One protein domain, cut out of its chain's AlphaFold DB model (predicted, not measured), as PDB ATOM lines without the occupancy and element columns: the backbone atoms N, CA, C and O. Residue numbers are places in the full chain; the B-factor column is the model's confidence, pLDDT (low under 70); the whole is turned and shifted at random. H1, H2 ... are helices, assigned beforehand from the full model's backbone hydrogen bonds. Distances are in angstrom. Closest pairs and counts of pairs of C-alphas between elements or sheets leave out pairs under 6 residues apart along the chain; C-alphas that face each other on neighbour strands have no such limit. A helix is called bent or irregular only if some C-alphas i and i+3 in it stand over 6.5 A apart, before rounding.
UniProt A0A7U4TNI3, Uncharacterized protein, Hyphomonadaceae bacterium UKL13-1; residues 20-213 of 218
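Overview. This is residues 20 to 213 of the 218 residues of an uncharacterized protein of Hyphomonadaceae bacterium UKL13-1 (UniProt A0A7U4TNI3). A long helix, H1, sticks out of a helical body with its residues 20 to 30 as an arm, while its later part packs beside H2 and H3. From H3 the helices fold back on one another through H4 and H5 to H6, with H7 packed on H5 and H8 on H7; H9 and H10 return towards H1, which H10 crosses. The printed part has 194 residues, with ten named helices, H1 to H10 in order along the chain, and no named strand; the class is all helix, and H1 to H5, H7 and H8 form a bundle. It is compact, with a radius of gyration of the C-alphas of 17.4 A, and spans 57 by 43 by 29 A.

Arrangement. H1, residues 20 to 52, and H2, residues 57 to 69, form a helical hairpin, touching with residues 39 to 51 of H1 alone; their closest C-alphas, Ala 43 and Ala 66, are 4.2 A apart. H3, residues 76 to 89, touches residues 36 to 51 of H1, the same way at a shallow tilt of 19 degrees, closest at the C-alphas of Ala 40 and Leu 78, 5.6 A. H3 and H4, residues 95 to 108, are a hairpin at 10 degrees, with the closest C-alphas, Ala 76 and Ala 105, 4.2 A apart. The hub is H5, residues 113 to 124, in a hairpin with H4 (closest C-alphas Leu 102 and Ile 115, 6.3 A) and in another with H6, residues 130 to 143 (Thr 120 and Phe 133, 6.4 A). H7, residues 149 to 159, touches residues 113 to 117 of H5, the closest C-alphas, Ser 113 and Met 150, being 6.3 A apart. H7 and H8, residues 167 to 182, form a hairpin at a steep tilt of 39 degrees (Ala 156 and Ala 177, 5.6 A); H8 and H5 only just touch, with 3 pairs of C-alphas within 8 A, the closest Tyr 121 and Leu 174 at 6.9 A. H9, residues 184 to 193, and H10, residues 200 to 212, are a hairpin that only just touches, with 3 pairs within 8 A, through residues 206 to 210 of H10; its closest C-alphas, Gly 185 and Arg 210, are 5.6 A apart. H10 touches residues 34 to 41 of H1 at 72 degrees, only just about perpendicular (Trp 38 and Ala 200, 5.1 A). Among the pairs that stay apart are H2 and H8. Every O i to N i+4 pair is within hydrogen-bond range in H1 to H8 and H10; in H9 it is 5 of 6.

Along the chain. H1 begins at C-alpha 20, (-5.890, 11.407, 20.510), and runs 48.1 A to C-alpha 52, (-25.432, -8.242, -18.864). H8 is 22.3 A long, H6 20.5 A, H3 20.4 A and H4 20.3 A. H9 is irregular, only just: C-alphas 184 and 187 are 6.55 A apart. H10 ends at C-alpha 212, (-13.067, 13.618, -11.815).

Size, cuts and confidence. The two C-alphas farthest apart, Ala 20 and Lys 164, are 61.7 A apart. The printed part has no cut, and no link is long. The mean pLDDT of the printed part is 73.9; 66 residues are under 70, among them residues 20 to 28, 124 to 133 and 178 to 213.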
ATOM      1  N   ALA A  20      -5.850  12.856  20.700       54.84
ATOM      2  CA  ALA A  20      -5.890  11.407  20.510       54.84
ATOM      3  C   ALA A  20      -7.286  10.916  20.084       54.84
ATOM      4  O   ALA A  20      -7.399  10.127  19.146       54.84
ATOM      5  N   VAL A  21      -8.354  11.423  20.710       59.59
ATOM      6  CA  VAL A  21      -9.744  11.085  20.350       59.59
ATOM      7  C   VAL A  21     -10.095  11.589  18.949       59.59
ATOM      8  O   VAL A  21     -10.680  10.845  18.164       59.59
ATOM      9  N   VAL A  22      -9.698  12.814  18.597       63.66
ATOM     10  CA  VAL A  22      -9.889  13.363  17.246       63.66
ATOM     11  C   VAL A  22      -9.104  12.547  16.212       63.66
ATOM     12  O   VAL A  22      -9.657  12.191  15.176       63.66
ATOM     13  N   GLY A  23      -7.855  12.173  16.501       51.62
ATOM     14  CA  GLY A  23      -7.035  11.326  15.627       51.62
ATOM     15  C   GLY A  23      -7.632   9.931  15.401       51.62
ATOM     16  O   GLY A  23      -7.659   9.445  14.265       51.62
ATOM     17  N   LEU A  24      -8.184   9.311  16.448       63.53
ATOM     18  CA  LEU A  24      -8.918   8.045  16.347       63.53
ATOM     19  C   LEU A  24     -10.216   8.200  15.544       63.53
ATOM     20  O   LEU A  24     -10.499   7.366  14.686       63.53
ATOM     21  N   ALA A  25     -10.973   9.278  15.762       56.19
ATOM     22  CA  ALA A  25     -12.201   9.559  15.021       56.19
ATOM     23  C   ALA A  25     -11.933   9.786  13.523       56.19
ATOM     24  O   ALA A  25     -12.649   9.240  12.685       56.19
ATOM     25  N   ILE A  26     -10.869  10.518  13.177       62.56
ATOM     26  CA  ILE A  26     -10.436  10.726  11.786       62.56
ATOM     27  C   ILE A  26     -10.016   9.393  11.151       62.56
ATOM     28  O   ILE A  26     -10.433   9.088  10.033       62.56
ATOM     29  N   SER A  27      -9.249   8.568  11.868       62.56
ATOM     30  CA  SER A  27      -8.789   7.261  11.373       62.56
ATOM     31  C   SER A  27      -9.943   6.267  11.170       62.56
ATOM     32  O   SER A  27      -9.985   5.545  10.167       62.56
ATOM     33  N   ALA A  28     -10.919   6.262  12.083       67.12
ATOM     34  CA  ALA A  28     -12.126   5.444  11.987       67.12
ATOM     35  C   ALA A  28     -13.038   5.913  10.844       67.12
ATOM     36  O   ALA A  28     -13.522   5.087  10.069       67.12
ATOM     37  N   ALA A  29     -13.221   7.228  10.680       70.56
ATOM     38  CA  ALA A  29     -13.964   7.796   9.558       70.56
ATOM     39  C   ALA A  29     -13.291   7.467   8.219       70.56
ATOM     40  O   ALA A  29     -13.966   7.030   7.289       70.56
ATOM     41  N   GLY A  30     -11.962   7.591   8.128       67.88
ATOM     42  CA  GLY A  30     -11.196   7.206   6.943       67.88
ATOM     43  C   GLY A  30     -11.397   5.732   6.581       67.88
ATOM     44  O   GLY A  30     -11.778   5.415   5.452       67.88
ATOM     45  N   SER A  31     -11.232   4.835   7.556       72.56
ATOM     46  CA  SER A  31     -11.465   3.392   7.376       72.56
ATOM     47  C   SER A  31     -12.899   3.094   6.934       72.56
ATOM     48  O   SER A  31     -13.117   2.311   6.008       72.56
ATOM     49  N   PHE A  32     -13.881   3.774   7.531       75.50
ATOM     50  CA  PHE A  32     -15.285   3.658   7.153       75.50
ATOM     51  C   PHE A  32     -15.530   4.095   5.703       75.50
ATOM     52  O   PHE A  32     -16.104   3.330   4.933       75.50
ATOM     53  N   PHE A  33     -15.065   5.277   5.288       70.88
ATOM     54  CA  PHE A  33     -15.244   5.753   3.909       70.88
ATOM     55  C   PHE A  33     -14.551   4.854   2.882       70.88
ATOM     56  O   PHE A  33     -15.090   4.632   1.794       70.88
ATOM     57  N   THR A  34     -13.393   4.302   3.238       72.06
ATOM     58  CA  THR A  34     -12.644   3.372   2.385       72.06
ATOM     59  C   THR A  34     -13.427   2.065   2.220       72.06
ATOM     60  O   THR A  34     -13.641   1.597   1.100       72.06
ATOM     61  N   TYR A  35     -13.963   1.525   3.319       79.62
ATOM     62  CA  TYR A  35     -14.804   0.329   3.303       79.62
ATOM     63  C   TYR A  35     -16.104   0.531   2.512       79.62
ATOM     64  O   TYR A  35     -16.465  -0.315   1.693       79.62
ATOM     65  N   GLN A  36     -16.788   1.666   2.686       82.94
ATOM     66  CA  GLN A  36     -18.001   1.977   1.921       82.94
ATOM     67  C   GLN A  36     -17.715   2.149   0.429       82.94
ATOM     68  O   GLN A  36     -18.494   1.677  -0.395       82.94
ATOM     69  N   SER A  37     -16.574   2.746   0.079       75.06
ATOM     70  CA  SER A  37     -16.135   2.868  -1.315       75.06
ATOM     71  C   SER A  37     -15.892   1.493  -1.937       75.06
ATOM     72  O   SER A  37     -16.407   1.206  -3.014       75.06
ATOM     73  N   TRP A  38     -15.192   0.602  -1.231       79.94
ATOM     74  CA  TRP A  38     -14.986  -0.780  -1.671       79.94
ATOM     75  C   TRP A  38     -16.305  -1.537  -1.877       79.94
ATOM     76  O   TRP A  38     -16.513  -2.163  -2.919       79.94
ATOM     77  N   ARG A  39     -17.238  -1.434  -0.922       85.25
ATOM     78  CA  ARG A  39     -18.577  -2.034  -1.036       85.25
ATOM     79  C   ARG A  39     -19.361  -1.480  -2.218       85.25
ATOM     80  O   ARG A  39     -19.988  -2.249  -2.941       85.25
ATOM     81  N   ALA A  40     -19.319  -0.166  -2.417       83.94
ATOM     82  CA  ALA A  40     -20.001   0.498  -3.517       83.94
ATOM     83  C   ALA A  40     -19.485   0.017  -4.878       83.94
ATOM     84  O   ALA A  40     -20.288  -0.256  -5.768       83.94
ATOM     85  N   GLU A  41     -18.172  -0.146  -5.036       78.00
ATOM     86  CA  GLU A  41     -17.603  -0.680  -6.278       78.00
ATOM     87  C   GLU A  41     -18.038  -2.127  -6.528       78.00
ATOM     88  O   GLU A  41     -18.511  -2.449  -7.618       78.00
ATOM     89  N   ARG A  42     -17.983  -2.992  -5.508       81.75
ATOM     90  CA  ARG A  42     -18.463  -4.377  -5.633       81.75
ATOM     91  C   ARG A  42     -19.943  -4.470  -5.988       81.75
ATOM     92  O   ARG A  42     -20.315  -5.269  -6.846       81.75
ATOM     93  N   ALA A  43     -20.775  -3.663  -5.333       84.75
ATOM     94  CA  ALA A  43     -22.198  -3.601  -5.627       84.75
ATOM     95  C   ALA A  43     -22.436  -3.143  -7.071       84.75
ATOM     96  O   ALA A  43     -23.186  -3.796  -7.787       84.75
ATOM     97  N   SER A  44     -21.742  -2.094  -7.524       82.19
ATOM     98  CA  SER A  44     -21.818  -1.615  -8.911       82.19
ATOM     99  C   SER A  44     -21.481  -2.723  -9.914       82.19
ATOM    100  O   SER A  44     -22.254  -2.959 -10.838       82.19
ATOM    101  N   ILE A  45     -20.386  -3.461  -9.691       77.38
ATOM    102  CA  ILE A  45     -19.980  -4.594 -10.538       77.38
ATOM    103  C   ILE A  45     -21.063  -5.675 -10.570       77.38
ATOM    104  O   ILE A  45     -21.421  -6.158 -11.642       77.38
ATOM    105  N   GLY A  46     -21.590  -6.061  -9.406       79.50
ATOM    106  CA  GLY A  46     -22.635  -7.081  -9.317       79.50
ATOM    107  C   GLY A  46     -23.903  -6.685 -10.077       79.50
ATOM    108  O   GLY A  46     -24.488  -7.520 -10.766       79.50
ATOM    109  N   LEU A  47     -24.294  -5.410 -10.009       83.62
ATOM    110  CA  LEU A  47     -25.443  -4.877 -10.744       83.62
ATOM    111  C   LEU A  47     -25.202  -4.804 -12.256       83.62
ATOM    112  O   LEU A  47     -26.137  -5.011 -13.027       83.62
ATOM    113  N   ASP A  48     -23.982  -4.499 -12.691       78.88
ATOM    114  CA  ASP A  48     -23.626  -4.476 -14.114       78.88
ATOM    115  C   ASP A  48     -23.563  -5.889 -14.709       78.88
ATOM    116  O   ASP A  48     -24.055  -6.119 -15.817       78.88
ATOM    117  N   LEU A  49     -23.009  -6.848 -13.960       75.88
ATOM    118  CA  LEU A  49     -23.012  -8.262 -14.335       75.88
ATOM    119  C   LEU A  49     -24.438  -8.795 -14.440       75.88
ATOM    120  O   LEU A  49     -24.771  -9.415 -15.442       75.88
ATOM    121  N   TYR A  50     -25.293  -8.507 -13.454       81.69
ATOM    122  CA  TYR A  50     -26.699  -8.909 -13.496       81.69
ATOM    123  C   TYR A  50     -27.401  -8.431 -14.772       81.69
ATOM    124  O   TYR A  50     -28.053  -9.228 -15.435       81.69
ATOM    125  N   ALA A  51     -27.217  -7.161 -15.147       76.56
ATOM    126  CA  ALA A  51     -27.843  -6.588 -16.339       76.56
ATOM    127  C   ALA A  51     -27.310  -7.172 -17.662       76.56
ATOM    128  O   ALA A  51     -27.984  -7.085 -18.684       76.56
ATOM    129  N   SER A  52     -26.098  -7.730 -17.657       74.25
ATOM    130  CA  SER A  52     -25.432  -8.242 -18.864       74.25
ATOM    131  C   SER A  52     -25.588  -9.755 -19.045       74.25
ATOM    132  O   SER A  52     -25.263 -10.281 -20.108       74.25
ATOM    133  N   LEU A  53     -26.026 -10.470 -18.006       76.12
ATOM    134  CA  LEU A  53     -26.151 -11.924 -18.005       76.12
ATOM    135  C   LEU A  53     -27.593 -12.354 -18.314       76.12
ATOM    136  O   LEU A  53     -28.536 -11.694 -17.879       76.12
ATOM    137  N   PRO A  54     -27.793 -13.483 -19.020       81.75
ATOM    138  CA  PRO A  54     -29.124 -14.045 -19.200       81.75
ATOM    139  C   PRO A  54     -29.726 -14.478 -17.849       81.75
ATOM    140  O   PRO A  54     -28.974 -14.831 -16.929       81.75
ATOM    141  N   PRO A  55     -31.067 -14.506 -17.719       88.38
ATOM    142  CA  PRO A  55     -31.727 -14.985 -16.508       88.38
ATOM    143  C   PRO A  55     -31.248 -16.393 -16.129       88.38
ATOM    144  O   PRO A  55     -31.262 -17.308 -16.950       88.38
ATOM    145  N   GLY A  56     -30.812 -16.576 -14.881       89.19
ATOM    146  CA  GLY A  56     -30.272 -17.851 -14.410       89.19
ATOM    147  C   GLY A  56     -29.525 -17.749 -13.082       89.19
ATOM    148  O   GLY A  56     -29.467 -16.690 -12.453       89.19
ATOM    149  N   ALA A  57     -28.924 -18.864 -12.654       89.25
ATOM    150  CA  ALA A  57     -28.243 -18.970 -11.362       89.25
ATOM    151  C   ALA A  57     -27.089 -17.963 -11.199       89.25
ATOM    152  O   ALA A  57     -26.893 -17.404 -10.121       89.25
ATOM    153  N   THR A  58     -26.349 -17.691 -12.275       81.94
ATOM    154  CA  THR A  58     -25.220 -16.750 -12.284       81.94
ATOM    155  C   THR A  58     -25.677 -15.300 -12.130       81.94
ATOM    156  O   THR A  58     -25.138 -14.579 -11.289       81.94
ATOM    157  N   ALA A  59     -26.712 -14.885 -12.867       83.75
ATOM    158  CA  ALA A  59     -27.325 -13.568 -12.706       83.75
ATOM    159  C   ALA A  59     -27.876 -13.396 -11.278       83.75
ATOM    160  O   ALA A  59     -27.584 -12.404 -10.605       83.75
ATOM    161  N   GLN A  60     -28.581 -14.403 -10.755       89.31
ATOM    162  CA  GLN A  60     -29.131 -14.357  -9.399       89.31
ATOM    163  C   GLN A  60     -28.040 -14.262  -8.322       89.31
ATOM    164  O   GLN A  60     -28.199 -13.531  -7.338       89.31
ATOM    165  N   ALA A  61     -26.911 -14.952  -8.507       87.69
ATOM    166  CA  ALA A  61     -25.760 -14.854  -7.614       87.69
ATOM    167  C   ALA A  61     -25.148 -13.441  -7.621       87.69
ATOM    168  O   ALA A  61     -24.853 -12.897  -6.552       87.69
ATOM    169  N   ALA A  62     -25.025 -12.811  -8.797       82.94
ATOM    170  CA  ALA A  62     -24.539 -11.436  -8.927       82.94
ATOM    171  C   ALA A  62     -25.457 -10.431  -8.206       82.94
ATOM    172  O   ALA A  62     -24.984  -9.620  -7.404       82.94
ATOM    173  N   MET A  63     -26.777 -10.547  -8.396       91.88
ATOM    174  CA  MET A  63     -27.772  -9.712  -7.709       91.88
ATOM    175  C   MET A  63     -27.771  -9.927  -6.187       91.88
ATOM    176  O   MET A  63     -27.825  -8.971  -5.405       91.88
ATOM    177  N   SER A  64     -27.658 -11.179  -5.738       91.25
ATOM    178  CA  SER A  64     -27.590 -11.518  -4.311       91.25
ATOM    179  C   SER A  64     -26.350 -10.910  -3.654       91.25
ATOM    180  O   SER A  64     -26.427 -10.352  -2.555       91.25
ATOM    181  N   ARG A  65     -25.207 -10.949  -4.352       88.25
ATOM    182  CA  ARG A  65     -23.965 -10.328  -3.889       88.25
ATOM    183  C   ARG A  65     -24.087  -8.809  -3.805       88.25
ATOM    184  O   ARG A  65     -23.736  -8.247  -2.769       88.25
ATOM    185  N   ALA A  66     -24.637  -8.164  -4.834       88.50
ATOM    186  CA  ALA A  66     -24.887  -6.723  -4.816       88.50
ATOM    187  C   ALA A  66     -25.795  -6.326  -3.642       88.50
ATOM    188  O   ALA A  66     -25.489  -5.392  -2.906       88.50
ATOM    189  N   THR A  67     -26.860  -7.091  -3.395       94.25
ATOM    190  CA  THR A  67     -27.780  -6.867  -2.266       94.25
ATOM    191  C   THR A  67     -27.065  -6.954  -0.913       94.25
ATOM    192  O   THR A  67     -27.313  -6.137  -0.025       94.25
ATOM    193  N   TYR A  68     -26.154  -7.918  -0.743       91.62
ATOM    194  CA  TYR A  68     -25.330  -8.022   0.463       91.62
ATOM    195  C   TYR A  68     -24.407  -6.806   0.627       91.62
ATOM    196  O   TYR A  68     -24.393  -6.174   1.688       91.62
ATOM    197  N   ASP A  69     -23.687  -6.437  -0.435       89.75
ATOM    198  CA  ASP A  69     -22.745  -5.316  -0.416       89.75
ATOM    199  C   ASP A  69     -23.477  -3.963  -0.233       89.75
ATOM    200  O   ASP A  69     -22.876  -3.020   0.276       89.75
ATOM    201  N   LEU A  70     -24.792  -3.888  -0.488       92.19
ATOM    202  CA  LEU A  70     -25.663  -2.721  -0.268       92.19
ATOM    203  C   LEU A  70     -26.366  -2.674   1.096       92.19
ATOM    204  O   LEU A  70     -27.217  -1.814   1.299       92.19
ATOM    205  N   ARG A  71     -26.075  -3.550   2.063       91.94
ATOM    206  CA  ARG A  71     -26.702  -3.466   3.404       91.94
ATOM    207  C   ARG A  71     -26.401  -2.145   4.134       91.94
ATOM    208  O   ARG A  71     -25.485  -1.410   3.781       91.94
ATOM    209  N   LEU A  72     -27.170  -1.814   5.166       85.25
ATOM    210  CA  LEU A  72     -26.813  -0.686   6.034       85.25
ATOM    211  C   LEU A  72     -25.505  -0.980   6.795       85.25
ATOM    212  O   LEU A  72     -25.210  -2.149   7.047       85.25
ATOM    213  N   PRO A  73     -24.731   0.050   7.178       86.38
ATOM    214  CA  PRO A  73     -24.922   1.478   6.879       86.38
ATOM    215  C   PRO A  73     -24.605   1.820   5.412       86.38
ATOM    216  O   PRO A  73     -23.800   1.135   4.780       86.38
ATOM    217  N   ARG A  74     -25.220   2.889   4.881       88.56
ATOM    218  CA  ARG A  74     -25.073   3.353   3.487       88.56
ATOM    219  C   ARG A  74     -24.627   4.811   3.434       88.56
ATOM    220  O   ARG A  74     -25.225   5.653   4.100       88.56
ATOM    221  N   ASP A  75     -23.620   5.096   2.616       88.44
ATOM    222  CA  ASP A  75     -23.283   6.454   2.190       88.44
ATOM    223  C   ASP A  75     -24.154   6.873   0.986       88.44
ATOM    224  O   ASP A  75     -25.006   6.111   0.517       88.44
ATOM    225  N   ALA A  76     -23.949   8.086   0.466       88.75
ATOM    226  CA  ALA A  76     -24.717   8.583  -0.676       88.75
ATOM    227  C   ALA A  76     -24.633   7.654  -1.903       88.75
ATOM    228  O   ALA A  76     -25.633   7.457  -2.591       88.75
ATOM    229  N   ARG A  77     -23.465   7.048  -2.171       85.94
ATOM    230  CA  ARG A  77     -23.284   6.150  -3.323       85.94
ATOM    231  C   ARG A  77     -24.028   4.835  -3.135       85.94
ATOM    232  O   ARG A  77     -24.652   4.357  -4.073       85.94
ATOM    233  N   LEU A  78     -23.976   4.242  -1.949       91.44
ATOM    234  CA  LEU A  78     -24.702   3.004  -1.676       91.44
ATOM    235  C   LEU A  78     -26.223   3.219  -1.743       91.44
ATOM    236  O   LEU A  78     -26.934   2.326  -2.188       91.44
ATOM    237  N   TRP A  79     -26.731   4.400  -1.374       94.69
ATOM    238  CA  TRP A  79     -28.138   4.750  -1.616       94.69
ATOM    239  C   TRP A  79     -28.473   4.898  -3.104       94.69
ATOM    240  O   TRP A  79     -29.518   4.431  -3.549       94.69
ATOM    241  N   GLU A  80     -27.576   5.497  -3.880       90.75
ATOM    242  CA  GLU A  80     -27.723   5.635  -5.331       90.75
ATOM    243  C   GLU A  80     -27.707   4.273  -6.055       90.75
ATOM    244  O   GLU A  80     -28.470   4.053  -6.994       90.75
ATOM    245  N   LEU A  81     -26.857   3.346  -5.607       91.00
ATOM    246  CA  LEU A  81     -26.783   1.976  -6.124       91.00
ATOM    247  C   LEU A  81     -27.966   1.114  -5.669       91.00
ATOM    248  O   LEU A  81     -28.395   0.234  -6.406       91.00
ATOM    249  N   GLU A  82     -28.525   1.371  -4.486       95.25
ATOM    250  CA  GLU A  82     -29.772   0.731  -4.059       95.25
ATOM    251  C   GLU A  82     -30.946   1.154  -4.948       95.25
ATOM    252  O   GLU A  82     -31.768   0.314  -5.308       95.25
ATOM    253  N   ALA A  83     -31.003   2.428  -5.351       91.62
ATOM    254  CA  ALA A  83     -31.976   2.876  -6.341       91.62
ATOM    255  C   ALA A  83     -31.779   2.151  -7.685       91.62
ATOM    256  O   ALA A  83     -32.740   1.605  -8.213       91.62
ATOM    257  N   ASP A  84     -30.544   2.065  -8.192       88.75
ATOM    258  CA  ASP A  84     -30.229   1.328  -9.431       88.75
ATOM    259  C   ASP A  84     -30.649  -0.150  -9.350       88.75
ATOM    260  O   ASP A  84     -31.331  -0.665 -10.234       88.75
ATOM    261  N   ARG A  85     -30.336  -0.825  -8.236       91.81
ATOM    262  CA  ARG A  85     -30.753  -2.212  -7.985       91.81
ATOM    263  C   ARG A  85     -32.267  -2.383  -8.091       91.81
ATOM    264  O   ARG A  85     -32.733  -3.318  -8.736       91.81
ATOM    265  N   LEU A  86     -33.026  -1.507  -7.434       91.25
ATOM    266  CA  LEU A  86     -34.488  -1.541  -7.424       91.25
ATOM    267  C   LEU A  86     -35.067  -1.371  -8.835       91.25
ATOM    268  O   LEU A  86     -35.944  -2.138  -9.233       91.25
ATOM    269  N   LEU A  87     -34.536  -0.416  -9.599       85.25
ATOM    270  CA  LEU A  87     -34.964  -0.150 -10.973       85.25
ATOM    271  C   LEU A  87     -34.625  -1.306 -11.925       85.25
ATOM    272  O   LEU A  87     -35.433  -1.627 -12.791       85.25
ATOM    273  N   LYS A  88     -33.476  -1.967 -11.729       83.88
ATOM    274  CA  LYS A  88     -33.056  -3.143 -12.511       83.88
ATOM    275  C   LYS A  88     -33.890  -4.399 -12.242       83.88
ATOM    276  O   LYS A  88     -33.964  -5.254 -13.115       83.88
ATOM    277  N   ILE A  89     -34.483  -4.537 -11.053       85.69
ATOM    278  CA  ILE A  89     -35.353  -5.679 -10.720       85.69
ATOM    279  C   ILE A  89     -36.718  -5.526 -11.383       85.69
ATOM    280  O   ILE A  89     -37.194  -6.436 -12.051       85.69
ATOM    281  N   SER A  90     -37.362  -4.388 -11.147       83.69
ATOM    282  CA  SER A  90     -38.679  -4.086 -11.697       83.69
ATOM    283  C   SER A  90     -38.884  -2.588 -11.630       83.69
ATOM    284  O   SER A  90     -38.972  -1.988 -10.556       83.69
ATOM    285  N   LEU A  91     -38.905  -1.983 -12.804       76.06
ATOM    286  CA  LEU A  91     -38.906  -0.546 -12.965       76.06
ATOM    287  C   LEU A  91     -40.258   0.077 -12.573       76.06
ATOM    288  O   LEU A  91     -40.288   1.158 -11.988       76.06
ATOM    289  N   GLU A  92     -41.371  -0.603 -12.846       79.94
ATOM    290  CA  GLU A  92     -42.715  -0.122 -12.500       79.94
ATOM    291  C   GLU A  92     -43.022  -0.298 -11.011       79.94
ATOM    292  O   GLU A  92     -43.421   0.659 -10.343       79.94
ATOM    293  N   GLU A  93     -42.773  -1.489 -10.463       85.81
ATOM    294  CA  GLU A  93     -43.120  -1.822  -9.076       85.81
ATOM    295  C   GLU A  93     -42.230  -1.088  -8.067       85.81
ATOM    296  O   GLU A  93     -42.689  -0.698  -6.992       85.81
ATOM    297  N   ASN A  94     -40.959  -0.847  -8.409       89.69
ATOM    298  CA  ASN A  94     -39.998  -0.275  -7.468       89.69
ATOM    299  C   ASN A  94     -39.748   1.228  -7.642       89.69
ATOM    300  O   ASN A  94     -38.926   1.781  -6.906       89.69
ATOM    301  N   ALA A  95     -40.443   1.921  -8.552       84.19
ATOM    302  CA  ALA A  95     -40.200   3.342  -8.824       84.19
ATOM    303  C   ALA A  95     -40.286   4.225  -7.562       84.19
ATOM    304  O   ALA A  95     -39.437   5.092  -7.345       84.19
ATOM    305  N   ALA A  96     -41.278   3.990  -6.694       87.44
ATOM    306  CA  ALA A  96     -41.442   4.746  -5.449       87.44
ATOM    307  C   ALA A  96     -40.288   4.493  -4.460       87.44
ATOM    308  O   ALA A  96     -39.714   5.433  -3.906       87.44
ATOM    309  N   SER A  97     -39.899   3.228  -4.292       92.62
ATOM    310  CA  SER A  97     -38.778   2.823  -3.436       92.62
ATOM    311  C   SER A  97     -37.444   3.375  -3.947       92.62
ATOM    312  O   SER A  97     -36.624   3.848  -3.155       92.62
ATOM    313  N   ALA A  98     -37.242   3.388  -5.267       91.12
ATOM    314  CA  ALA A  98     -36.068   3.977  -5.898       91.12
ATOM    315  C   ALA A  98     -36.006   5.498  -5.679       91.12
ATOM    316  O   ALA A  98     -34.960   6.010  -5.277       91.12
ATOM    317  N   ARG A  99     -37.129   6.221  -5.828       88.81
ATOM    318  CA  ARG A  99     -37.212   7.661  -5.501       88.81
ATOM    319  C   ARG A  99     -36.870   7.939  -4.032       88.81
ATOM    320  O   ARG A  99     -36.125   8.876  -3.743       88.81
ATOM    321  N   ALA A 100     -37.346   7.110  -3.101       91.69
ATOM    322  CA  ALA A 100     -37.018   7.253  -1.680       91.69
ATOM    323  C   ALA A 100     -35.517   7.023  -1.404       91.69
ATOM    324  O   ALA A 100     -34.911   7.743  -0.607       91.69
ATOM    325  N   ALA A 101     -34.901   6.049  -2.081       93.94
ATOM    326  CA  ALA A 101     -33.463   5.806  -1.995       93.94
ATOM    327  C   ALA A 101     -32.643   6.982  -2.558       93.94
ATOM    328  O   ALA A 101     -31.719   7.445  -1.887       93.94
ATOM    329  N   LEU A 102     -33.021   7.530  -3.718       91.56
ATOM    330  CA  LEU A 102     -32.382   8.721  -4.296       91.56
ATOM    331  C   LEU A 102     -32.529   9.952  -3.397       91.56
ATOM    332  O   LEU A 102     -31.554  10.666  -3.184       91.56
ATOM    333  N   THR A 103     -33.693  10.135  -2.769       91.50
ATOM    334  CA  THR A 103     -33.908  11.216  -1.794       91.50
ATOM    335  C   THR A 103     -32.919  11.116  -0.630       91.50
ATOM    336  O   THR A 103     -32.301  12.109  -0.249       91.50
ATOM    337  N   ARG A 104     -32.703   9.909  -0.086       94.75
ATOM    338  CA  ARG A 104     -31.694   9.684   0.967       94.75
ATOM    339  C   ARG A 104     -30.277   9.949   0.463       94.75
ATOM    340  O   ARG A 104     -29.488  10.556   1.183       94.75
ATOM    341  N   ALA A 105     -29.960   9.536  -0.765       92.50
ATOM    342  CA  ALA A 105     -28.669   9.817  -1.387       92.50
ATOM    343  C   ALA A 105     -28.426  11.332  -1.508       92.50
ATOM    344  O   ALA A 105     -27.353  11.816  -1.148       92.50
ATOM    345  N   ARG A 106     -29.440  12.081  -1.956       89.88
ATOM    346  CA  ARG A 106     -29.403  13.537  -2.124       89.88
ATOM    347  C   ARG A 106     -29.189  14.272  -0.808       89.88
ATOM    348  O   ARG A 106     -28.390  15.199  -0.771       89.88
ATOM    349  N   LEU A 107     -29.855  13.852   0.269       90.94
ATOM    350  CA  LEU A 107     -29.649  14.441   1.598       90.94
ATOM    351  C   LEU A 107     -28.189  14.323   2.066       90.94
ATOM    352  O   LEU A 107     -27.703  15.197   2.776       90.94
ATOM    353  N   LEU A 108     -27.488  13.264   1.653       89.00
ATOM    354  CA  LEU A 108     -26.083  13.032   1.997       89.00
ATOM    355  C   LEU A 108     -25.098  13.689   1.014       89.00
ATOM    356  O   LEU A 108     -23.982  14.018   1.406       89.00
ATOM    357  N   ALA A 109     -25.475  13.852  -0.258       86.75
ATOM    358  CA  ALA A 109     -24.635  14.439  -1.304       86.75
ATOM    359  C   ALA A 109     -25.469  15.275  -2.304       86.75
ATOM    360  O   ALA A 109     -25.693  14.842  -3.439       86.75
ATOM    361  N   PRO A 110     -25.915  16.486  -1.925       82.81
ATOM    362  CA  PRO A 110     -26.899  17.259  -2.695       82.81
ATOM    363  C   PRO A 110     -26.386  17.781  -4.046       82.81
ATOM    364  O   PRO A 110     -27.186  18.041  -4.947       82.81
ATOM    365  N   MET A 111     -25.065  17.915  -4.195       79.75
ATOM    366  CA  MET A 111     -24.399  18.422  -5.402       79.75
ATOM    367  C   MET A 111     -23.991  17.316  -6.387       79.75
ATOM    368  O   MET A 111     -23.388  17.599  -7.417       79.75
ATOM    369  N   ARG A 112     -24.286  16.044  -6.095       80.06
ATOM    370  CA  ARG A 112     -23.877  14.937  -6.965       80.06
ATOM    371  C   ARG A 112     -24.795  14.837  -8.185       80.06
ATOM    372  O   ARG A 112     -25.953  14.440  -8.062       80.06
ATOM    373  N   SER A 113     -24.249  15.136  -9.361       77.94
ATOM    374  CA  SER A 113     -24.960  15.122 -10.648       77.94
ATOM    375  C   SER A 113     -25.659  13.791 -10.938       77.94
ATOM    376  O   SER A 113     -26.840  13.796 -11.264       77.94
ATOM    377  N   SER A 114     -25.000  12.651 -10.713       78.06
ATOM    378  CA  SER A 114     -25.579  11.327 -10.997       78.06
ATOM    379  C   SER A 114     -26.877  11.029 -10.223       78.06
ATOM    380  O   SER A 114     -27.785  10.396 -10.757       78.06
ATOM    381  N   ILE A 115     -27.024  11.552  -8.997       82.88
ATOM    382  CA  ILE A 115     -28.274  11.439  -8.228       82.88
ATOM    383  C   ILE A 115     -29.379  12.253  -8.907       82.88
ATOM    384  O   ILE A 115     -30.489  11.756  -9.082       82.88
ATOM    385  N   ARG A 116     -29.066  13.482  -9.333       81.12
ATOM    386  CA  ARG A 116     -30.024  14.378  -9.994       81.12
ATOM    387  C   ARG A 116     -30.455  13.865 -11.358       81.12
ATOM    388  O   ARG A 116     -31.642  13.938 -11.661       81.12
ATOM    389  N   MET A 117     -29.538  13.297 -12.139       78.69
ATOM    390  CA  MET A 117     -29.861  12.629 -13.407       78.69
ATOM    391  C   MET A 117     -30.911  11.544 -13.192       78.69
ATOM    392  O   MET A 117     -31.932  11.536 -13.869       78.69
ATOM    393  N   ARG A 118     -30.708  10.682 -12.189       79.06
ATOM    394  CA  ARG A 118     -31.616   9.568 -11.875       79.06
ATOM    395  C   ARG A 118     -32.952  10.020 -11.288       79.06
ATOM    396  O   ARG A 118     -33.982   9.439 -11.616       79.06
ATOM    397  N   GLU A 119     -32.972  11.056 -10.448       80.12
ATOM    398  CA  GLU A 119     -34.230  11.669  -9.983       80.12
ATOM    399  C   GLU A 119     -35.022  12.227 -11.174       80.12
ATOM    400  O   GLU A 119     -36.206  11.929 -11.329       80.12
ATOM    401  N   THR A 120     -34.334  12.951 -12.058       75.00
ATOM    402  CA  THR A 120     -34.914  13.548 -13.266       75.00
ATOM    403  C   THR A 120     -35.410  12.474 -14.238       75.00
ATOM    404  O   THR A 120     -36.509  12.591 -14.771       75.00
ATOM    405  N   TYR A 121     -34.655  11.387 -14.416       73.88
ATOM    406  CA  TYR A 121     -35.065  10.204 -15.174       73.88
ATOM    407  C   TYR A 121     -36.399   9.651 -14.664       73.88
ATOM    408  O   TYR A 121     -37.342   9.485 -15.434       73.88
ATOM    409  N   LEU A 122     -36.519   9.422 -13.352       74.81
ATOM    410  CA  LEU A 122     -37.752   8.891 -12.768       74.81
ATOM    411  C   LEU A 122     -38.929   9.868 -12.840       74.81
ATOM    412  O   LEU A 122     -40.072   9.406 -12.833       74.81
ATOM    413  N   ALA A 123     -38.682  11.178 -12.871       71.00
ATOM    414  CA  ALA A 123     -39.714  12.194 -13.080       71.00
ATOM    415  C   ALA A 123     -40.222  12.187 -14.534       71.00
ATOM    416  O   ALA A 123     -41.427  12.153 -14.762       71.00
ATOM    417  N   LEU A 124     -39.311  12.098 -15.509       67.50
ATOM    418  CA  LEU A 124     -39.608  12.143 -16.948       67.50
ATOM    419  C   LEU A 124     -40.357  10.921 -17.513       67.50
ATOM    420  O   LEU A 124     -40.916  11.002 -18.609       67.50
ATOM    421  N   ARG A 125     -40.331   9.773 -16.824       66.44
ATOM    422  CA  ARG A 125     -40.973   8.529 -17.303       66.44
ATOM    423  C   ARG A 125     -42.485   8.512 -17.157       66.44
ATOM    424  O   ARG A 125     -43.175   7.861 -17.938       66.44
ATOM    425  N   LYS A 126     -43.010   9.209 -16.155       57.97
ATOM    426  CA  LYS A 126     -44.425   9.583 -16.161       57.97
ATOM    427  C   LYS A 126     -44.515  10.861 -16.992       57.97
ATOM    428  O   LYS A 126     -43.545  11.610 -16.996       57.97
ATOM    429  N   PRO A 127     -45.613  11.131 -17.711       48.94
ATOM    430  CA  PRO A 127     -45.807  12.427 -18.348       48.94
ATOM    431  C   PRO A 127     -46.013  13.486 -17.253       48.94
ATOM    432  O   PRO A 127     -47.115  13.973 -17.027       48.94
ATOM    433  N   GLU A 128     -44.957  13.790 -16.511       52.53
ATOM    434  CA  GLU A 128     -44.818  15.027 -15.778       52.53
ATOM    435  C   GLU A 128     -44.414  16.070 -16.821       52.53
ATOM    436  O   GLU A 128     -43.618  15.809 -17.727       52.53
ATOM    437  N   SER A 129     -45.063  17.227 -16.766       58.78
ATOM    438  CA  SER A 129     -44.876  18.305 -17.731       58.78
ATOM    439  C   SER A 129     -43.397  18.684 -17.871       58.78
ATOM    440  O   SER A 129     -42.628  18.603 -16.913       58.78
ATOM    441  N   GLU A 130     -43.000  19.189 -19.044       62.69
ATOM    442  CA  GLU A 130     -41.650  19.733 -19.300       62.69
ATOM    443  C   GLU A 130     -41.191  20.750 -18.231       62.69
ATOM    444  O   GLU A 130     -39.994  20.948 -18.017       62.69
ATOM    445  N   SER A 131     -42.134  21.373 -17.515       67.56
ATOM    446  CA  SER A 131     -41.863  22.242 -16.369       67.56
ATOM    447  C   SER A 131     -41.177  21.520 -15.199       67.56
ATOM    448  O   SER A 131     -40.202  22.054 -14.678       67.56
ATOM    449  N   SER A 132     -41.599  20.299 -14.840       66.50
ATOM    450  CA  SER A 132     -41.007  19.500 -13.745       66.50
ATOM    451  C   SER A 132     -39.533  19.172 -14.035       66.50
ATOM    452  O   SER A 132     -38.645  19.327 -13.195       66.50
ATOM    453  N   PHE A 133     -39.234  18.836 -15.292       68.62
ATOM    454  CA  PHE A 133     -37.864  18.619 -15.760       68.62
ATOM    455  C   PHE A 133     -36.978  19.864 -15.622       68.62
ATOM    456  O   PHE A 133     -35.840  19.789 -15.150       68.62
ATOM    457  N   ASN A 134     -37.497  21.021 -16.037       73.81
ATOM    458  CA  ASN A 134     -36.757  22.275 -15.969       73.81
ATOM    459  C   ASN A 134     -36.519  22.723 -14.522       73.81
ATOM    460  O   ASN A 134     -35.446  23.251 -14.230       73.81
ATOM    461  N   GLU A 135     -37.458  22.467 -13.608       76.75
ATOM    462  CA  GLU A 135     -37.289  22.751 -12.179       76.75
ATOM    463  C   GLU A 135     -36.110  21.978 -11.576       76.75
ATOM    464  O   GLU A 135     -35.247  22.589 -10.941       76.75
ATOM    465  N   HIS A 136     -36.004  20.672 -11.842       73.19
ATOM    466  CA  HIS A 136     -34.881  19.855 -11.362       73.19
ATOM    467  C   HIS A 136     -33.526  20.326 -11.900       73.19
ATOM    468  O   HIS A 136     -32.536  20.372 -11.160       73.19
ATOM    469  N   PHE A 137     -33.469  20.722 -13.174       75.25
ATOM    470  CA  PHE A 137     -32.247  21.276 -13.751       75.25
ATOM    471  C   PHE A 137     -31.871  22.625 -13.128       75.25
ATOM    472  O   PHE A 137     -30.708  22.832 -12.780       75.25
ATOM    473  N   LEU A 138     -32.834  23.539 -12.976       80.06
ATOM    474  CA  LEU A 138     -32.591  24.855 -12.384       80.06
ATOM    475  C   LEU A 138     -32.148  24.739 -10.922       80.06
ATOM    476  O   LEU A 138     -31.242  25.460 -10.503       80.06
ATOM    477  N   GLU A 139     -32.745  23.821 -10.156       79.56
ATOM    478  CA  GLU A 139     -32.320  23.513  -8.787       79.56
ATOM    479  C   GLU A 139     -30.851  23.067  -8.764       79.56
ATOM    480  O   GLU A 139     -30.052  23.608  -7.997       79.56
ATOM    481  N   TRP A 140     -30.463  22.127  -9.632       78.88
ATOM    482  CA  TRP A 140     -29.077  21.667  -9.704       78.88
ATOM    483  C   TRP A 140     -28.112  22.763 -10.162       78.88
ATOM    484  O   TRP A 140     -27.065  22.932  -9.543       78.88
ATOM    485  N   HIS A 141     -28.463  23.535 -11.194       79.38
ATOM    486  CA  HIS A 141     -27.594  24.587 -11.722       79.38
ATOM    487  C   HIS A 141     -27.300  25.657 -10.662       79.38
ATOM    488  O   HIS A 141     -26.178  26.145 -10.568       79.38
ATOM    489  N   ARG A 142     -28.278  25.966  -9.799       83.00
ATOM    490  CA  ARG A 142     -28.070  26.846  -8.637       83.00
ATOM    491  C   ARG A 142     -27.105  26.252  -7.610       83.00
ATOM    492  O   ARG A 142     -26.341  26.995  -7.005       83.00
ATOM    493  N   LEU A 143     -27.153  24.939  -7.389       78.88
ATOM    494  CA  LEU A 143     -26.310  24.251  -6.406       78.88
ATOM    495  C   LEU A 143     -24.885  23.991  -6.912       78.88
ATOM    496  O   LEU A 143     -23.960  23.958  -6.104       78.88
ATOM    497  N   SER A 144     -24.702  23.779  -8.216       77.94
ATOM    498  CA  SER A 144     -23.413  23.425  -8.821       77.94
ATOM    499  C   SER A 144     -23.225  24.095 -10.192       77.94
ATOM    500  O   SER A 144     -23.212  23.420 -11.220       77.94
ATOM    501  N   PRO A 145     -23.059  25.431 -10.246       76.38
ATOM    502  CA  PRO A 145     -23.034  26.185 -11.505       76.38
ATOM    503  C   PRO A 145     -21.809  25.899 -12.392       76.38
ATOM    504  O   PRO A 145     -21.822  26.222 -13.576       76.38
ATOM    505  N   HIS A 146     -20.743  25.321 -11.829       75.94
ATOM    506  CA  HIS A 146     -19.497  24.996 -12.541       75.94
ATOM    507  C   HIS A 146     -19.427  23.547 -13.032       75.94
ATOM    508  O   HIS A 146     -18.524  23.189 -13.797       75.94
ATOM    509  N   ASP A 147     -20.333  22.700 -12.550       74.19
ATOM    510  CA  ASP A 147     -20.494  21.360 -13.082       74.19
ATOM    511  C   ASP A 147     -21.338  21.476 -14.357       74.19
ATOM    512  O   ASP A 147     -22.354  22.164 -14.364       74.19
ATOM    513  N   THR A 148     -20.899  20.864 -15.456       74.19
ATOM    514  CA  THR A 148     -21.629  20.844 -16.737       74.19
ATOM    515  C   THR A 148     -22.277  19.491 -16.992       74.19
ATOM    516  O   THR A 148     -23.063  19.360 -17.920       74.19
ATOM    517  N   THR A 149     -22.042  18.501 -16.126       77.38
ATOM    518  CA  THR A 149     -22.443  17.101 -16.326       77.38
ATOM    519  C   THR A 149     -23.949  16.971 -16.608       77.38
ATOM    520  O   THR A 149     -24.344  16.267 -17.532       77.38
ATOM    521  N   MET A 150     -24.818  17.699 -15.891       77.50
ATOM    522  CA  MET A 150     -26.261  17.698 -16.201       77.50
ATOM    523  C   MET A 150     -26.602  18.443 -17.494       77.50
ATOM    524  O   MET A 150     -27.571  18.080 -18.151       77.50
ATOM    525  N   GLN A 151     -25.862  19.494 -17.856       76.44
ATOM    526  CA  GLN A 151     -26.072  20.210 -19.116       76.44
ATOM    527  C   GLN A 151     -25.713  19.315 -20.307       76.44
ATOM    528  O   GLN A 151     -26.511  19.205 -21.236       76.44
ATOM    529  N   ASP A 152     -24.579  18.621 -20.237       77.31
ATOM    530  CA  ASP A 152     -24.121  17.679 -21.260       77.31
ATOM    531  C   ASP A 152     -25.098  16.502 -21.399       77.31
ATOM    532  O   ASP A 152     -25.496  16.137 -22.506       77.31
ATOM    533  N   TRP A 153     -25.596  15.978 -20.274       78.25
ATOM    534  CA  TRP A 153     -26.651  14.964 -20.263       78.25
ATOM    535  C   TRP A 153     -27.947  15.450 -20.931       78.25
ATOM    536  O   TRP A 153     -28.529  14.739 -21.750       78.25
ATOM    537  N   ARG A 154     -28.387  16.686 -20.654       77.62
ATOM    538  CA  ARG A 154     -29.564  17.283 -21.315       77.62
ATOM    539  C   ARG A 154     -29.364  17.439 -22.817       77.62
ATOM    540  O   ARG A 154     -30.302  17.188 -23.572       77.62
ATOM    541  N   LEU A 155     -28.169  17.842 -23.248       73.50
ATOM    542  CA  LEU A 155     -27.828  17.944 -24.666       73.50
ATOM    543  C   LEU A 155     -27.869  16.569 -25.341       73.50
ATOM    544  O   LEU A 155     -28.466  16.455 -26.408       73.50
ATOM    545  N   ALA A 156     -27.341  15.524 -24.698       72.69
ATOM    546  CA  ALA A 156     -27.411  14.153 -25.208       72.69
ATOM    547  C   ALA A 156     -28.865  13.660 -25.357       72.69
ATOM    548  O   ALA A 156     -29.240  13.109 -26.396       72.69
ATOM    549  N   ILE A 157     -29.723  13.934 -24.367       72.50
ATOM    550  CA  ILE A 157     -31.160  13.618 -24.439       72.50
ATOM    551  C   ILE A 157     -31.831  14.386 -25.581       72.50
ATOM    552  O   ILE A 157     -32.576  13.799 -26.366       72.50
ATOM    553  N   ALA A 158     -31.566  15.687 -25.709       71.56
ATOM    554  CA  ALA A 158     -32.146  16.505 -26.770       71.56
ATOM    555  C   ALA A 158     -31.699  16.035 -28.167       71.56
ATOM    556  O   ALA A 158     -32.536  15.907 -29.062       71.56
ATOM    557  N   ALA A 159     -30.412  15.708 -28.334       70.94
ATOM    558  CA  ALA A 159     -29.840  15.199 -29.579       70.94
ATOM    559  C   ALA A 159     -30.461  13.860 -30.013       70.94
ATOM    560  O   ALA A 159     -30.636  13.626 -31.206       70.94
ATOM    561  N   SER A 160     -30.882  13.019 -29.060       66.75
ATOM    562  CA  SER A 160     -31.610  11.772 -29.351       66.75
ATOM    563  C   SER A 160     -33.042  11.984 -29.877       66.75
ATOM    564  O   SER A 160     -33.716  11.027 -30.256       66.75
ATOM    565  N   GLY A 161     -33.543  13.227 -29.890       68.12
ATOM    566  CA  GLY A 161     -34.910  13.533 -30.307       68.12
ATOM    567  C   GLY A 161     -35.972  13.052 -29.316       68.12
ATOM    568  O   GLY A 161     -37.102  12.795 -29.728       68.12
ATOM    569  N   TRP A 162     -35.627  12.953 -28.024       72.12
ATOM    570  CA  TRP A 162     -36.422  12.345 -26.943       72.12
ATOM    571  C   TRP A 162     -37.927  12.659 -26.969       72.12
ATOM    572  O   TRP A 162     -38.759  11.763 -26.813       72.12
ATOM    573  N   VAL A 163     -38.301  13.912 -27.245       71.50
ATOM    574  CA  VAL A 163     -39.706  14.361 -27.311       71.50
ATOM    575  C   VAL A 163     -40.521  13.566 -28.343       71.50
ATOM    576  O   VAL A 163     -41.690  13.265 -28.111       71.50
ATOM    577  N   LYS A 164     -39.901  13.171 -29.459       73.31
ATOM    578  CA  LYS A 164     -40.538  12.442 -30.569       73.31
ATOM    579  C   LYS A 164     -40.481  10.920 -30.409       73.31
ATOM    580  O   LYS A 164     -41.113  10.209 -31.185       73.31
ATOM    581  N   LEU A 165     -39.720  10.419 -29.435       68.62
ATOM    582  CA  LEU A 165     -39.572   8.987 -29.185       68.62
ATOM    583  C   LEU A 165     -40.817   8.420 -28.493       68.62
ATOM    584  O   LEU A 165     -41.470   9.098 -27.696       68.62
ATOM    585  N   ASN A 166     -41.123   7.152 -28.774       75.06
ATOM    586  CA  ASN A 166     -42.106   6.394 -28.000       75.06
ATOM    587  C   ASN A 166     -41.573   6.117 -26.570       75.06
ATOM    588  O   ASN A 166     -40.369   6.253 -26.339       75.06
ATOM    589  N   PRO A 167     -42.423   5.739 -25.596       72.44
ATOM    590  CA  PRO A 167     -42.000   5.567 -24.201       72.44
ATOM    591  C   PRO A 167     -40.814   4.608 -23.999       72.44
ATOM    592  O   PRO A 167     -39.885   4.923 -23.263       72.44
ATOM    593  N   GLU A 168     -40.779   3.480 -24.711       65.88
ATOM    594  CA  GLU A 168     -39.675   2.513 -24.611       65.88
ATOM    595  C   GLU A 168     -38.353   3.046 -25.180       65.88
ATOM    596  O   GLU A 168     -37.272   2.756 -24.665       65.88
ATOM    597  N   ALA A 169     -38.418   3.809 -26.273       67.81
ATOM    598  CA  ALA A 169     -37.258   4.450 -26.876       67.81
ATOM    599  C   ALA A 169     -36.779   5.646 -26.039       67.81
ATOM    600  O   ALA A 169     -35.577   5.895 -25.984       67.81
ATOM    601  N   ARG A 170     -37.685   6.338 -25.334       71.81
ATOM    602  CA  ARG A 170     -37.330   7.361 -24.335       71.81
ATOM    603  C   ARG A 170     -36.526   6.763 -23.190       71.81
ATOM    604  O   ARG A 170     -35.505   7.334 -22.820       71.81
ATOM    605  N   ASP A 171     -36.953   5.617 -22.669       67.75
ATOM    606  CA  ASP A 171     -36.245   4.927 -21.586       67.75
ATOM    607  C   ASP A 171     -34.830   4.518 -22.000       67.75
ATOM    608  O   ASP A 171     -33.879   4.750 -21.252       67.75
ATOM    609  N   ARG A 172     -34.685   3.981 -23.218       68.69
ATOM    610  CA  ARG A 172     -33.377   3.648 -23.796       68.69
ATOM    611  C   ARG A 172     -32.508   4.885 -23.998       68.69
ATOM    612  O   ARG A 172     -31.388   4.902 -23.510       68.69
ATOM    613  N   ALA A 173     -33.034   5.943 -24.612       69.38
ATOM    614  CA  ALA A 173     -32.285   7.177 -24.849       69.38
ATOM    615  C   ALA A 173     -31.803   7.846 -23.552       69.38
ATOM    616  O   ALA A 173     -30.688   8.360 -23.492       69.38
ATOM    617  N   LEU A 174     -32.620   7.820 -22.495       71.44
ATOM    618  CA  LEU A 174     -32.224   8.328 -21.183       71.44
ATOM    619  C   LEU A 174     -31.125   7.465 -20.544       71.44
ATOM    620  O   LEU A 174     -30.174   8.018 -19.990       71.44
ATOM    621  N   SER A 175     -31.237   6.135 -20.646       67.94
ATOM    622  CA  SER A 175     -30.210   5.197 -20.174       67.94
ATOM    623  C   SER A 175     -28.898   5.353 -20.947       67.94
ATOM    624  O   SER A 175     -27.835   5.336 -20.337       67.94
ATOM    625  N   ASP A 176     -28.957   5.542 -22.265       68.81
ATOM    626  CA  ASP A 176     -27.783   5.736 -23.120       68.81
ATOM    627  C   ASP A 176     -27.101   7.078 -22.826       68.81
ATOM    628  O   ASP A 176     -25.876   7.154 -22.748       68.81
ATOM    629  N   ALA A 177     -27.882   8.140 -22.598       70.00
ATOM    630  CA  ALA A 177     -27.359   9.438 -22.183       70.00
ATOM    631  C   ALA A 177     -26.712   9.376 -20.789       70.00
ATOM    632  O   ALA A 177     -25.655   9.972 -20.574       70.00
ATOM    633  N   GLU A 178     -27.314   8.648 -19.840       69.19
ATOM    634  CA  GLU A 178     -26.700   8.383 -18.534       69.19
ATOM    635  C   GLU A 178     -25.400   7.582 -18.694       69.19
ATOM    636  O   GLU A 178     -24.386   7.925 -18.087       69.19
ATOM    637  N   ASP A 179     -25.395   6.563 -19.551       65.38
ATOM    638  CA  ASP A 179     -24.213   5.760 -19.849       65.38
ATOM    639  C   ASP A 179     -23.086   6.613 -20.451       65.38
ATOM    640  O   ASP A 179     -21.955   6.545 -19.969       65.38
ATOM    641  N   LEU A 180     -23.376   7.468 -21.435       64.06
ATOM    642  CA  LEU A 180     -22.406   8.415 -22.000       64.06
ATOM    643  C   LEU A 180     -21.804   9.326 -20.923       64.06
ATOM    644  O   LEU A 180     -20.609   9.616 -20.945       64.06
ATOM    645  N   CYS A 181     -22.620   9.725 -19.951       66.81
ATOM    646  CA  CYS A 181     -22.214  10.623 -18.883       66.81
ATOM    647  C   CYS A 181     -21.514   9.944 -17.695       66.81
ATOM    648  O   CYS A 181     -20.741  10.597 -16.995       66.81
ATOM    649  N   LEU A 182     -21.756   8.650 -17.448       62.53
ATOM    650  CA  LEU A 182     -21.289   7.955 -16.240       62.53
ATOM    651  C   LEU A 182     -20.325   6.773 -16.506       62.53
ATOM    652  O   LEU A 182     -19.647   6.336 -15.569       62.53
ATOM    653  N   ARG A 183     -20.218   6.227 -17.736       57.12
ATOM    654  CA  ARG A 183     -19.521   4.943 -18.012       57.12
ATOM    655  C   ARG A 183     -18.059   4.981 -18.449       57.12
ATOM    656  O   ARG A 183     -17.499   3.893 -18.603       57.12
ATOM    657  N   TRP A 184     -17.353   6.111 -18.513       48.25
ATOM    658  CA  TRP A 184     -15.881   6.027 -18.643       48.25
ATOM    659  C   TRP A 184     -15.223   5.209 -17.498       48.25
ATOM    660  O   TRP A 184     -14.156   4.624 -17.675       48.25
ATOM    661  N   GLY A 185     -15.917   5.013 -16.367       43.56
ATOM    662  CA  GLY A 185     -15.516   4.076 -15.309       43.56
ATOM    663  C   GLY A 185     -15.780   2.575 -15.564       43.56
ATOM    664  O   GLY A 185     -15.089   1.751 -14.967       43.56
ATOM    665  N   LYS A 186     -16.732   2.184 -16.431       46.44
ATOM    666  CA  LYS A 186     -17.152   0.773 -16.634       46.44
ATOM    667  C   LYS A 186     -16.049  -0.089 -17.250       46.44
ATOM    668  O   LYS A 186     -15.817  -1.207 -16.796       46.44
ATOM    669  N   GLN A 187     -15.353   0.423 -18.267       50.44
ATOM    670  CA  GLN A 187     -14.266  -0.312 -18.927       50.44
ATOM    671  C   GLN A 187     -13.091  -0.574 -17.977       50.44
ATOM    672  O   GLN A 187     -12.589  -1.697 -17.938       50.44
ATOM    673  N   ARG A 188     -12.703   0.411 -17.153       48.09
ATOM    674  CA  ARG A 188     -11.630   0.242 -16.156       48.09
ATOM    675  C   ARG A 188     -12.001  -0.768 -15.073       48.09
ATOM    676  O   ARG A 188     -11.171  -1.591 -14.702       48.09
ATOM    677  N   THR A 189     -13.247  -0.765 -14.599       44.62
ATOM    678  CA  THR A 189     -13.706  -1.722 -13.582       44.62
ATOM    679  C   THR A 189     -13.755  -3.165 -14.111       44.62
ATOM    680  O   THR A 189     -13.329  -4.077 -13.406       44.62
ATOM    681  N   ILE A 190     -14.191  -3.388 -15.359       50.31
ATOM    682  CA  ILE A 190     -14.180  -4.724 -15.994       50.31
ATOM    683  C   ILE A 190     -12.745  -5.233 -16.203       50.31
ATOM    684  O   ILE A 190     -12.454  -6.389 -15.902       50.31
ATOM    685  N   GLN A 191     -11.829  -4.373 -16.660       50.59
ATOM    686  CA  GLN A 191     -10.401  -4.707 -16.768       50.59
ATOM    687  C   GLN A 191      -9.791  -5.064 -15.402       50.59
ATOM    688  O   GLN A 191      -8.953  -5.957 -15.310       50.59
ATOM    689  N   PHE A 192     -10.248  -4.403 -14.337       49.62
ATOM    690  CA  PHE A 192      -9.730  -4.578 -12.986       49.62
ATOM    691  C   PHE A 192     -10.190  -5.881 -12.304       49.62
ATOM    692  O   PHE A 192      -9.381  -6.564 -11.674       49.62
ATOM    693  N   VAL A 193     -11.463  -6.268 -12.462       49.41
ATOM    694  CA  VAL A 193     -12.009  -7.544 -11.941       49.41
ATOM    695  C   VAL A 193     -11.270  -8.753 -12.515       49.41
ATOM    696  O   VAL A 193     -11.089  -9.750 -11.820       49.41
ATOM    697  N   ASN A 194     -10.783  -8.638 -13.750       51.03
ATOM    698  CA  ASN A 194      -9.984  -9.675 -14.392       51.03
ATOM    699  C   ASN A 194      -8.508  -9.693 -13.935       51.03
ATOM    700  O   ASN A 194      -7.794 -10.624 -14.290       51.03
ATOM    701  N   GLY A 195      -8.040  -8.693 -13.171       43.97
ATOM    702  CA  GLY A 195      -6.619  -8.504 -12.847       43.97
ATOM    703  C   GLY A 195      -6.210  -8.760 -11.391       43.97
ATOM    704  O   GLY A 195      -5.124  -9.284 -11.159       43.97
ATOM    705  N   SER A 196      -7.028  -8.410 -10.392       44.84
ATOM    706  CA  SER A 196      -6.658  -8.597  -8.973       44.84
ATOM    707  C   SER A 196      -7.819  -8.307  -8.022       44.84
ATOM    708  O   SER A 196      -8.599  -7.384  -8.254       44.84
ATOM    709  N   GLY A 197      -7.921  -9.053  -6.915       48.59
ATOM    710  CA  GLY A 197      -8.875  -8.766  -5.839       48.59
ATOM    711  C   GLY A 197      -8.700  -7.338  -5.308       48.59
ATOM    712  O   GLY A 197      -7.620  -6.972  -4.860       48.59
ATOM    713  N   ALA A 198      -9.749  -6.518  -5.402       53.41
ATOM    714  CA  ALA A 198      -9.674  -5.080  -5.137       53.41
ATOM    715  C   ALA A 198      -9.400  -4.758  -3.658       53.41
ATOM    716  O   ALA A 198     -10.263  -4.995  -2.809       53.41
ATOM    717  N   ASP A 199      -8.240  -4.155  -3.380       55.62
ATOM    718  CA  ASP A 199      -7.928  -3.459  -2.128       55.62
ATOM    719  C   ASP A 199      -8.786  -2.182  -1.977       55.62
ATOM    720  O   ASP A 199      -9.148  -1.515  -2.954       55.62
ATOM    721  N   ALA A 200      -9.136  -1.828  -0.743       47.09
ATOM    722  CA  ALA A 200     -10.039  -0.724  -0.429       47.09
ATOM    723  C   ALA A 200      -9.419   0.656  -0.762       47.09
ATOM    724  O   ALA A 200     -10.132   1.584  -1.170       47.09
ATOM    725  N   GLY A 201      -8.086   0.778  -0.681       49.19
ATOM    726  CA  GLY A 201      -7.353   1.973  -1.122       49.19
ATOM    727  C   GLY A 201      -7.478   2.216  -2.631       49.19
ATOM    728  O   GLY A 201      -7.715   3.342  -3.076       49.19
ATOM    729  N   LEU A 202      -7.439   1.145  -3.420       58.88
ATOM    730  CA  LEU A 202      -7.579   1.202  -4.873       58.88
ATOM    731  C   LEU A 202      -9.017   1.499  -5.318       58.88
ATOM    732  O   LEU A 202      -9.224   2.309  -6.220       58.88
ATOM    733  N   ALA A 203     -10.021   0.941  -4.635       53.88
ATOM    734  CA  ALA A 203     -11.422   1.307  -4.857       53.88
ATOM    735  C   ALA A 203     -11.670   2.809  -4.612       53.88
ATOM    736  O   ALA A 203     -12.408   3.461  -5.352       53.88
ATOM    737  N   THR A 204     -11.003   3.387  -3.607       52.78
ATOM    738  CA  THR A 204     -11.070   4.828  -3.326       52.78
ATOM    739  C   THR A 204     -10.407   5.656  -4.432       52.78
ATOM    740  O   THR A 204     -10.969   6.676  -4.838       52.78
ATOM    741  N   ALA A 205      -9.261   5.214  -4.959       57.56
ATOM    742  CA  ALA A 205      -8.590   5.864  -6.088       57.56
ATOM    743  C   ALA A 205      -9.451   5.837  -7.365       57.56
ATOM    744  O   ALA A 205      -9.672   6.883  -7.973       57.56
ATOM    745  N   LEU A 206     -10.029   4.681  -7.705       55.91
ATOM    746  CA  LEU A 206     -10.937   4.521  -8.849       55.91
ATOM    747  C   LEU A 206     -12.197   5.384  -8.711       55.91
ATOM    748  O   LEU A 206     -12.643   6.002  -9.677       55.91
ATOM    749  N   ARG A 207     -12.748   5.485  -7.495       57.22
ATOM    750  CA  ARG A 207     -13.858   6.397  -7.196       57.22
ATOM    751  C   ARG A 207     -13.472   7.848  -7.477       57.22
ATOM    752  O   ARG A 207     -14.250   8.569  -8.096       57.22
ATOM    753  N   LEU A 208     -12.298   8.284  -7.018       54.03
ATOM    754  CA  LEU A 208     -11.818   9.649  -7.247       54.03
ATOM    755  C   LEU A 208     -11.573   9.920  -8.734       54.03
ATOM    756  O   LEU A 208     -11.886  11.013  -9.190       54.03
ATOM    757  N   GLU A 209     -11.070   8.952  -9.498       55.88
ATOM    758  CA  GLU A 209     -10.956   9.078 -10.955       55.88
ATOM    759  C   GLU A 209     -12.327   9.185 -11.635       55.88
ATOM    760  O   GLU A 209     -12.522  10.081 -12.452       55.88
ATOM    761  N   ARG A 210     -13.301   8.346 -11.253       55.97
ATOM    762  CA  ARG A 210     -14.664   8.374 -11.813       55.97
ATOM    763  C   ARG A 210     -15.375   9.702 -11.539       55.97
ATOM    764  O   ARG A 210     -16.058  10.211 -12.413       55.97
ATOM    765  N   VAL A 211     -15.204  10.272 -10.344       52.28
ATOM    766  CA  VAL A 211     -15.789  11.579  -9.977       52.28
ATOM    767  C   VAL A 211     -15.094  12.742 -10.695       52.28
ATOM    768  O   VAL A 211     -15.699  13.792 -10.883       52.28
ATOM    769  N   LYS A 212     -13.829  12.579 -11.104       52.88
ATOM    770  CA  LYS A 212     -13.067  13.618 -11.815       52.88
ATOM    771  C   LYS A 212     -13.396  13.709 -13.305       52.88
ATOM    772  O   LYS A 212     -13.095  14.736 -13.910       52.88
ATOM    773  N   GLN A 213     -13.957  12.665 -13.912       53.38
ATOM    774  CA  GLN A 213     -14.274  12.675 -15.337       53.38
ATOM    775  C   GLN A 213     -15.626  13.353 -15.573       53.38
ATOM    776  O   GLN A 213     -16.656  12.895 -15.087       53.38
TER     777      GLN A 213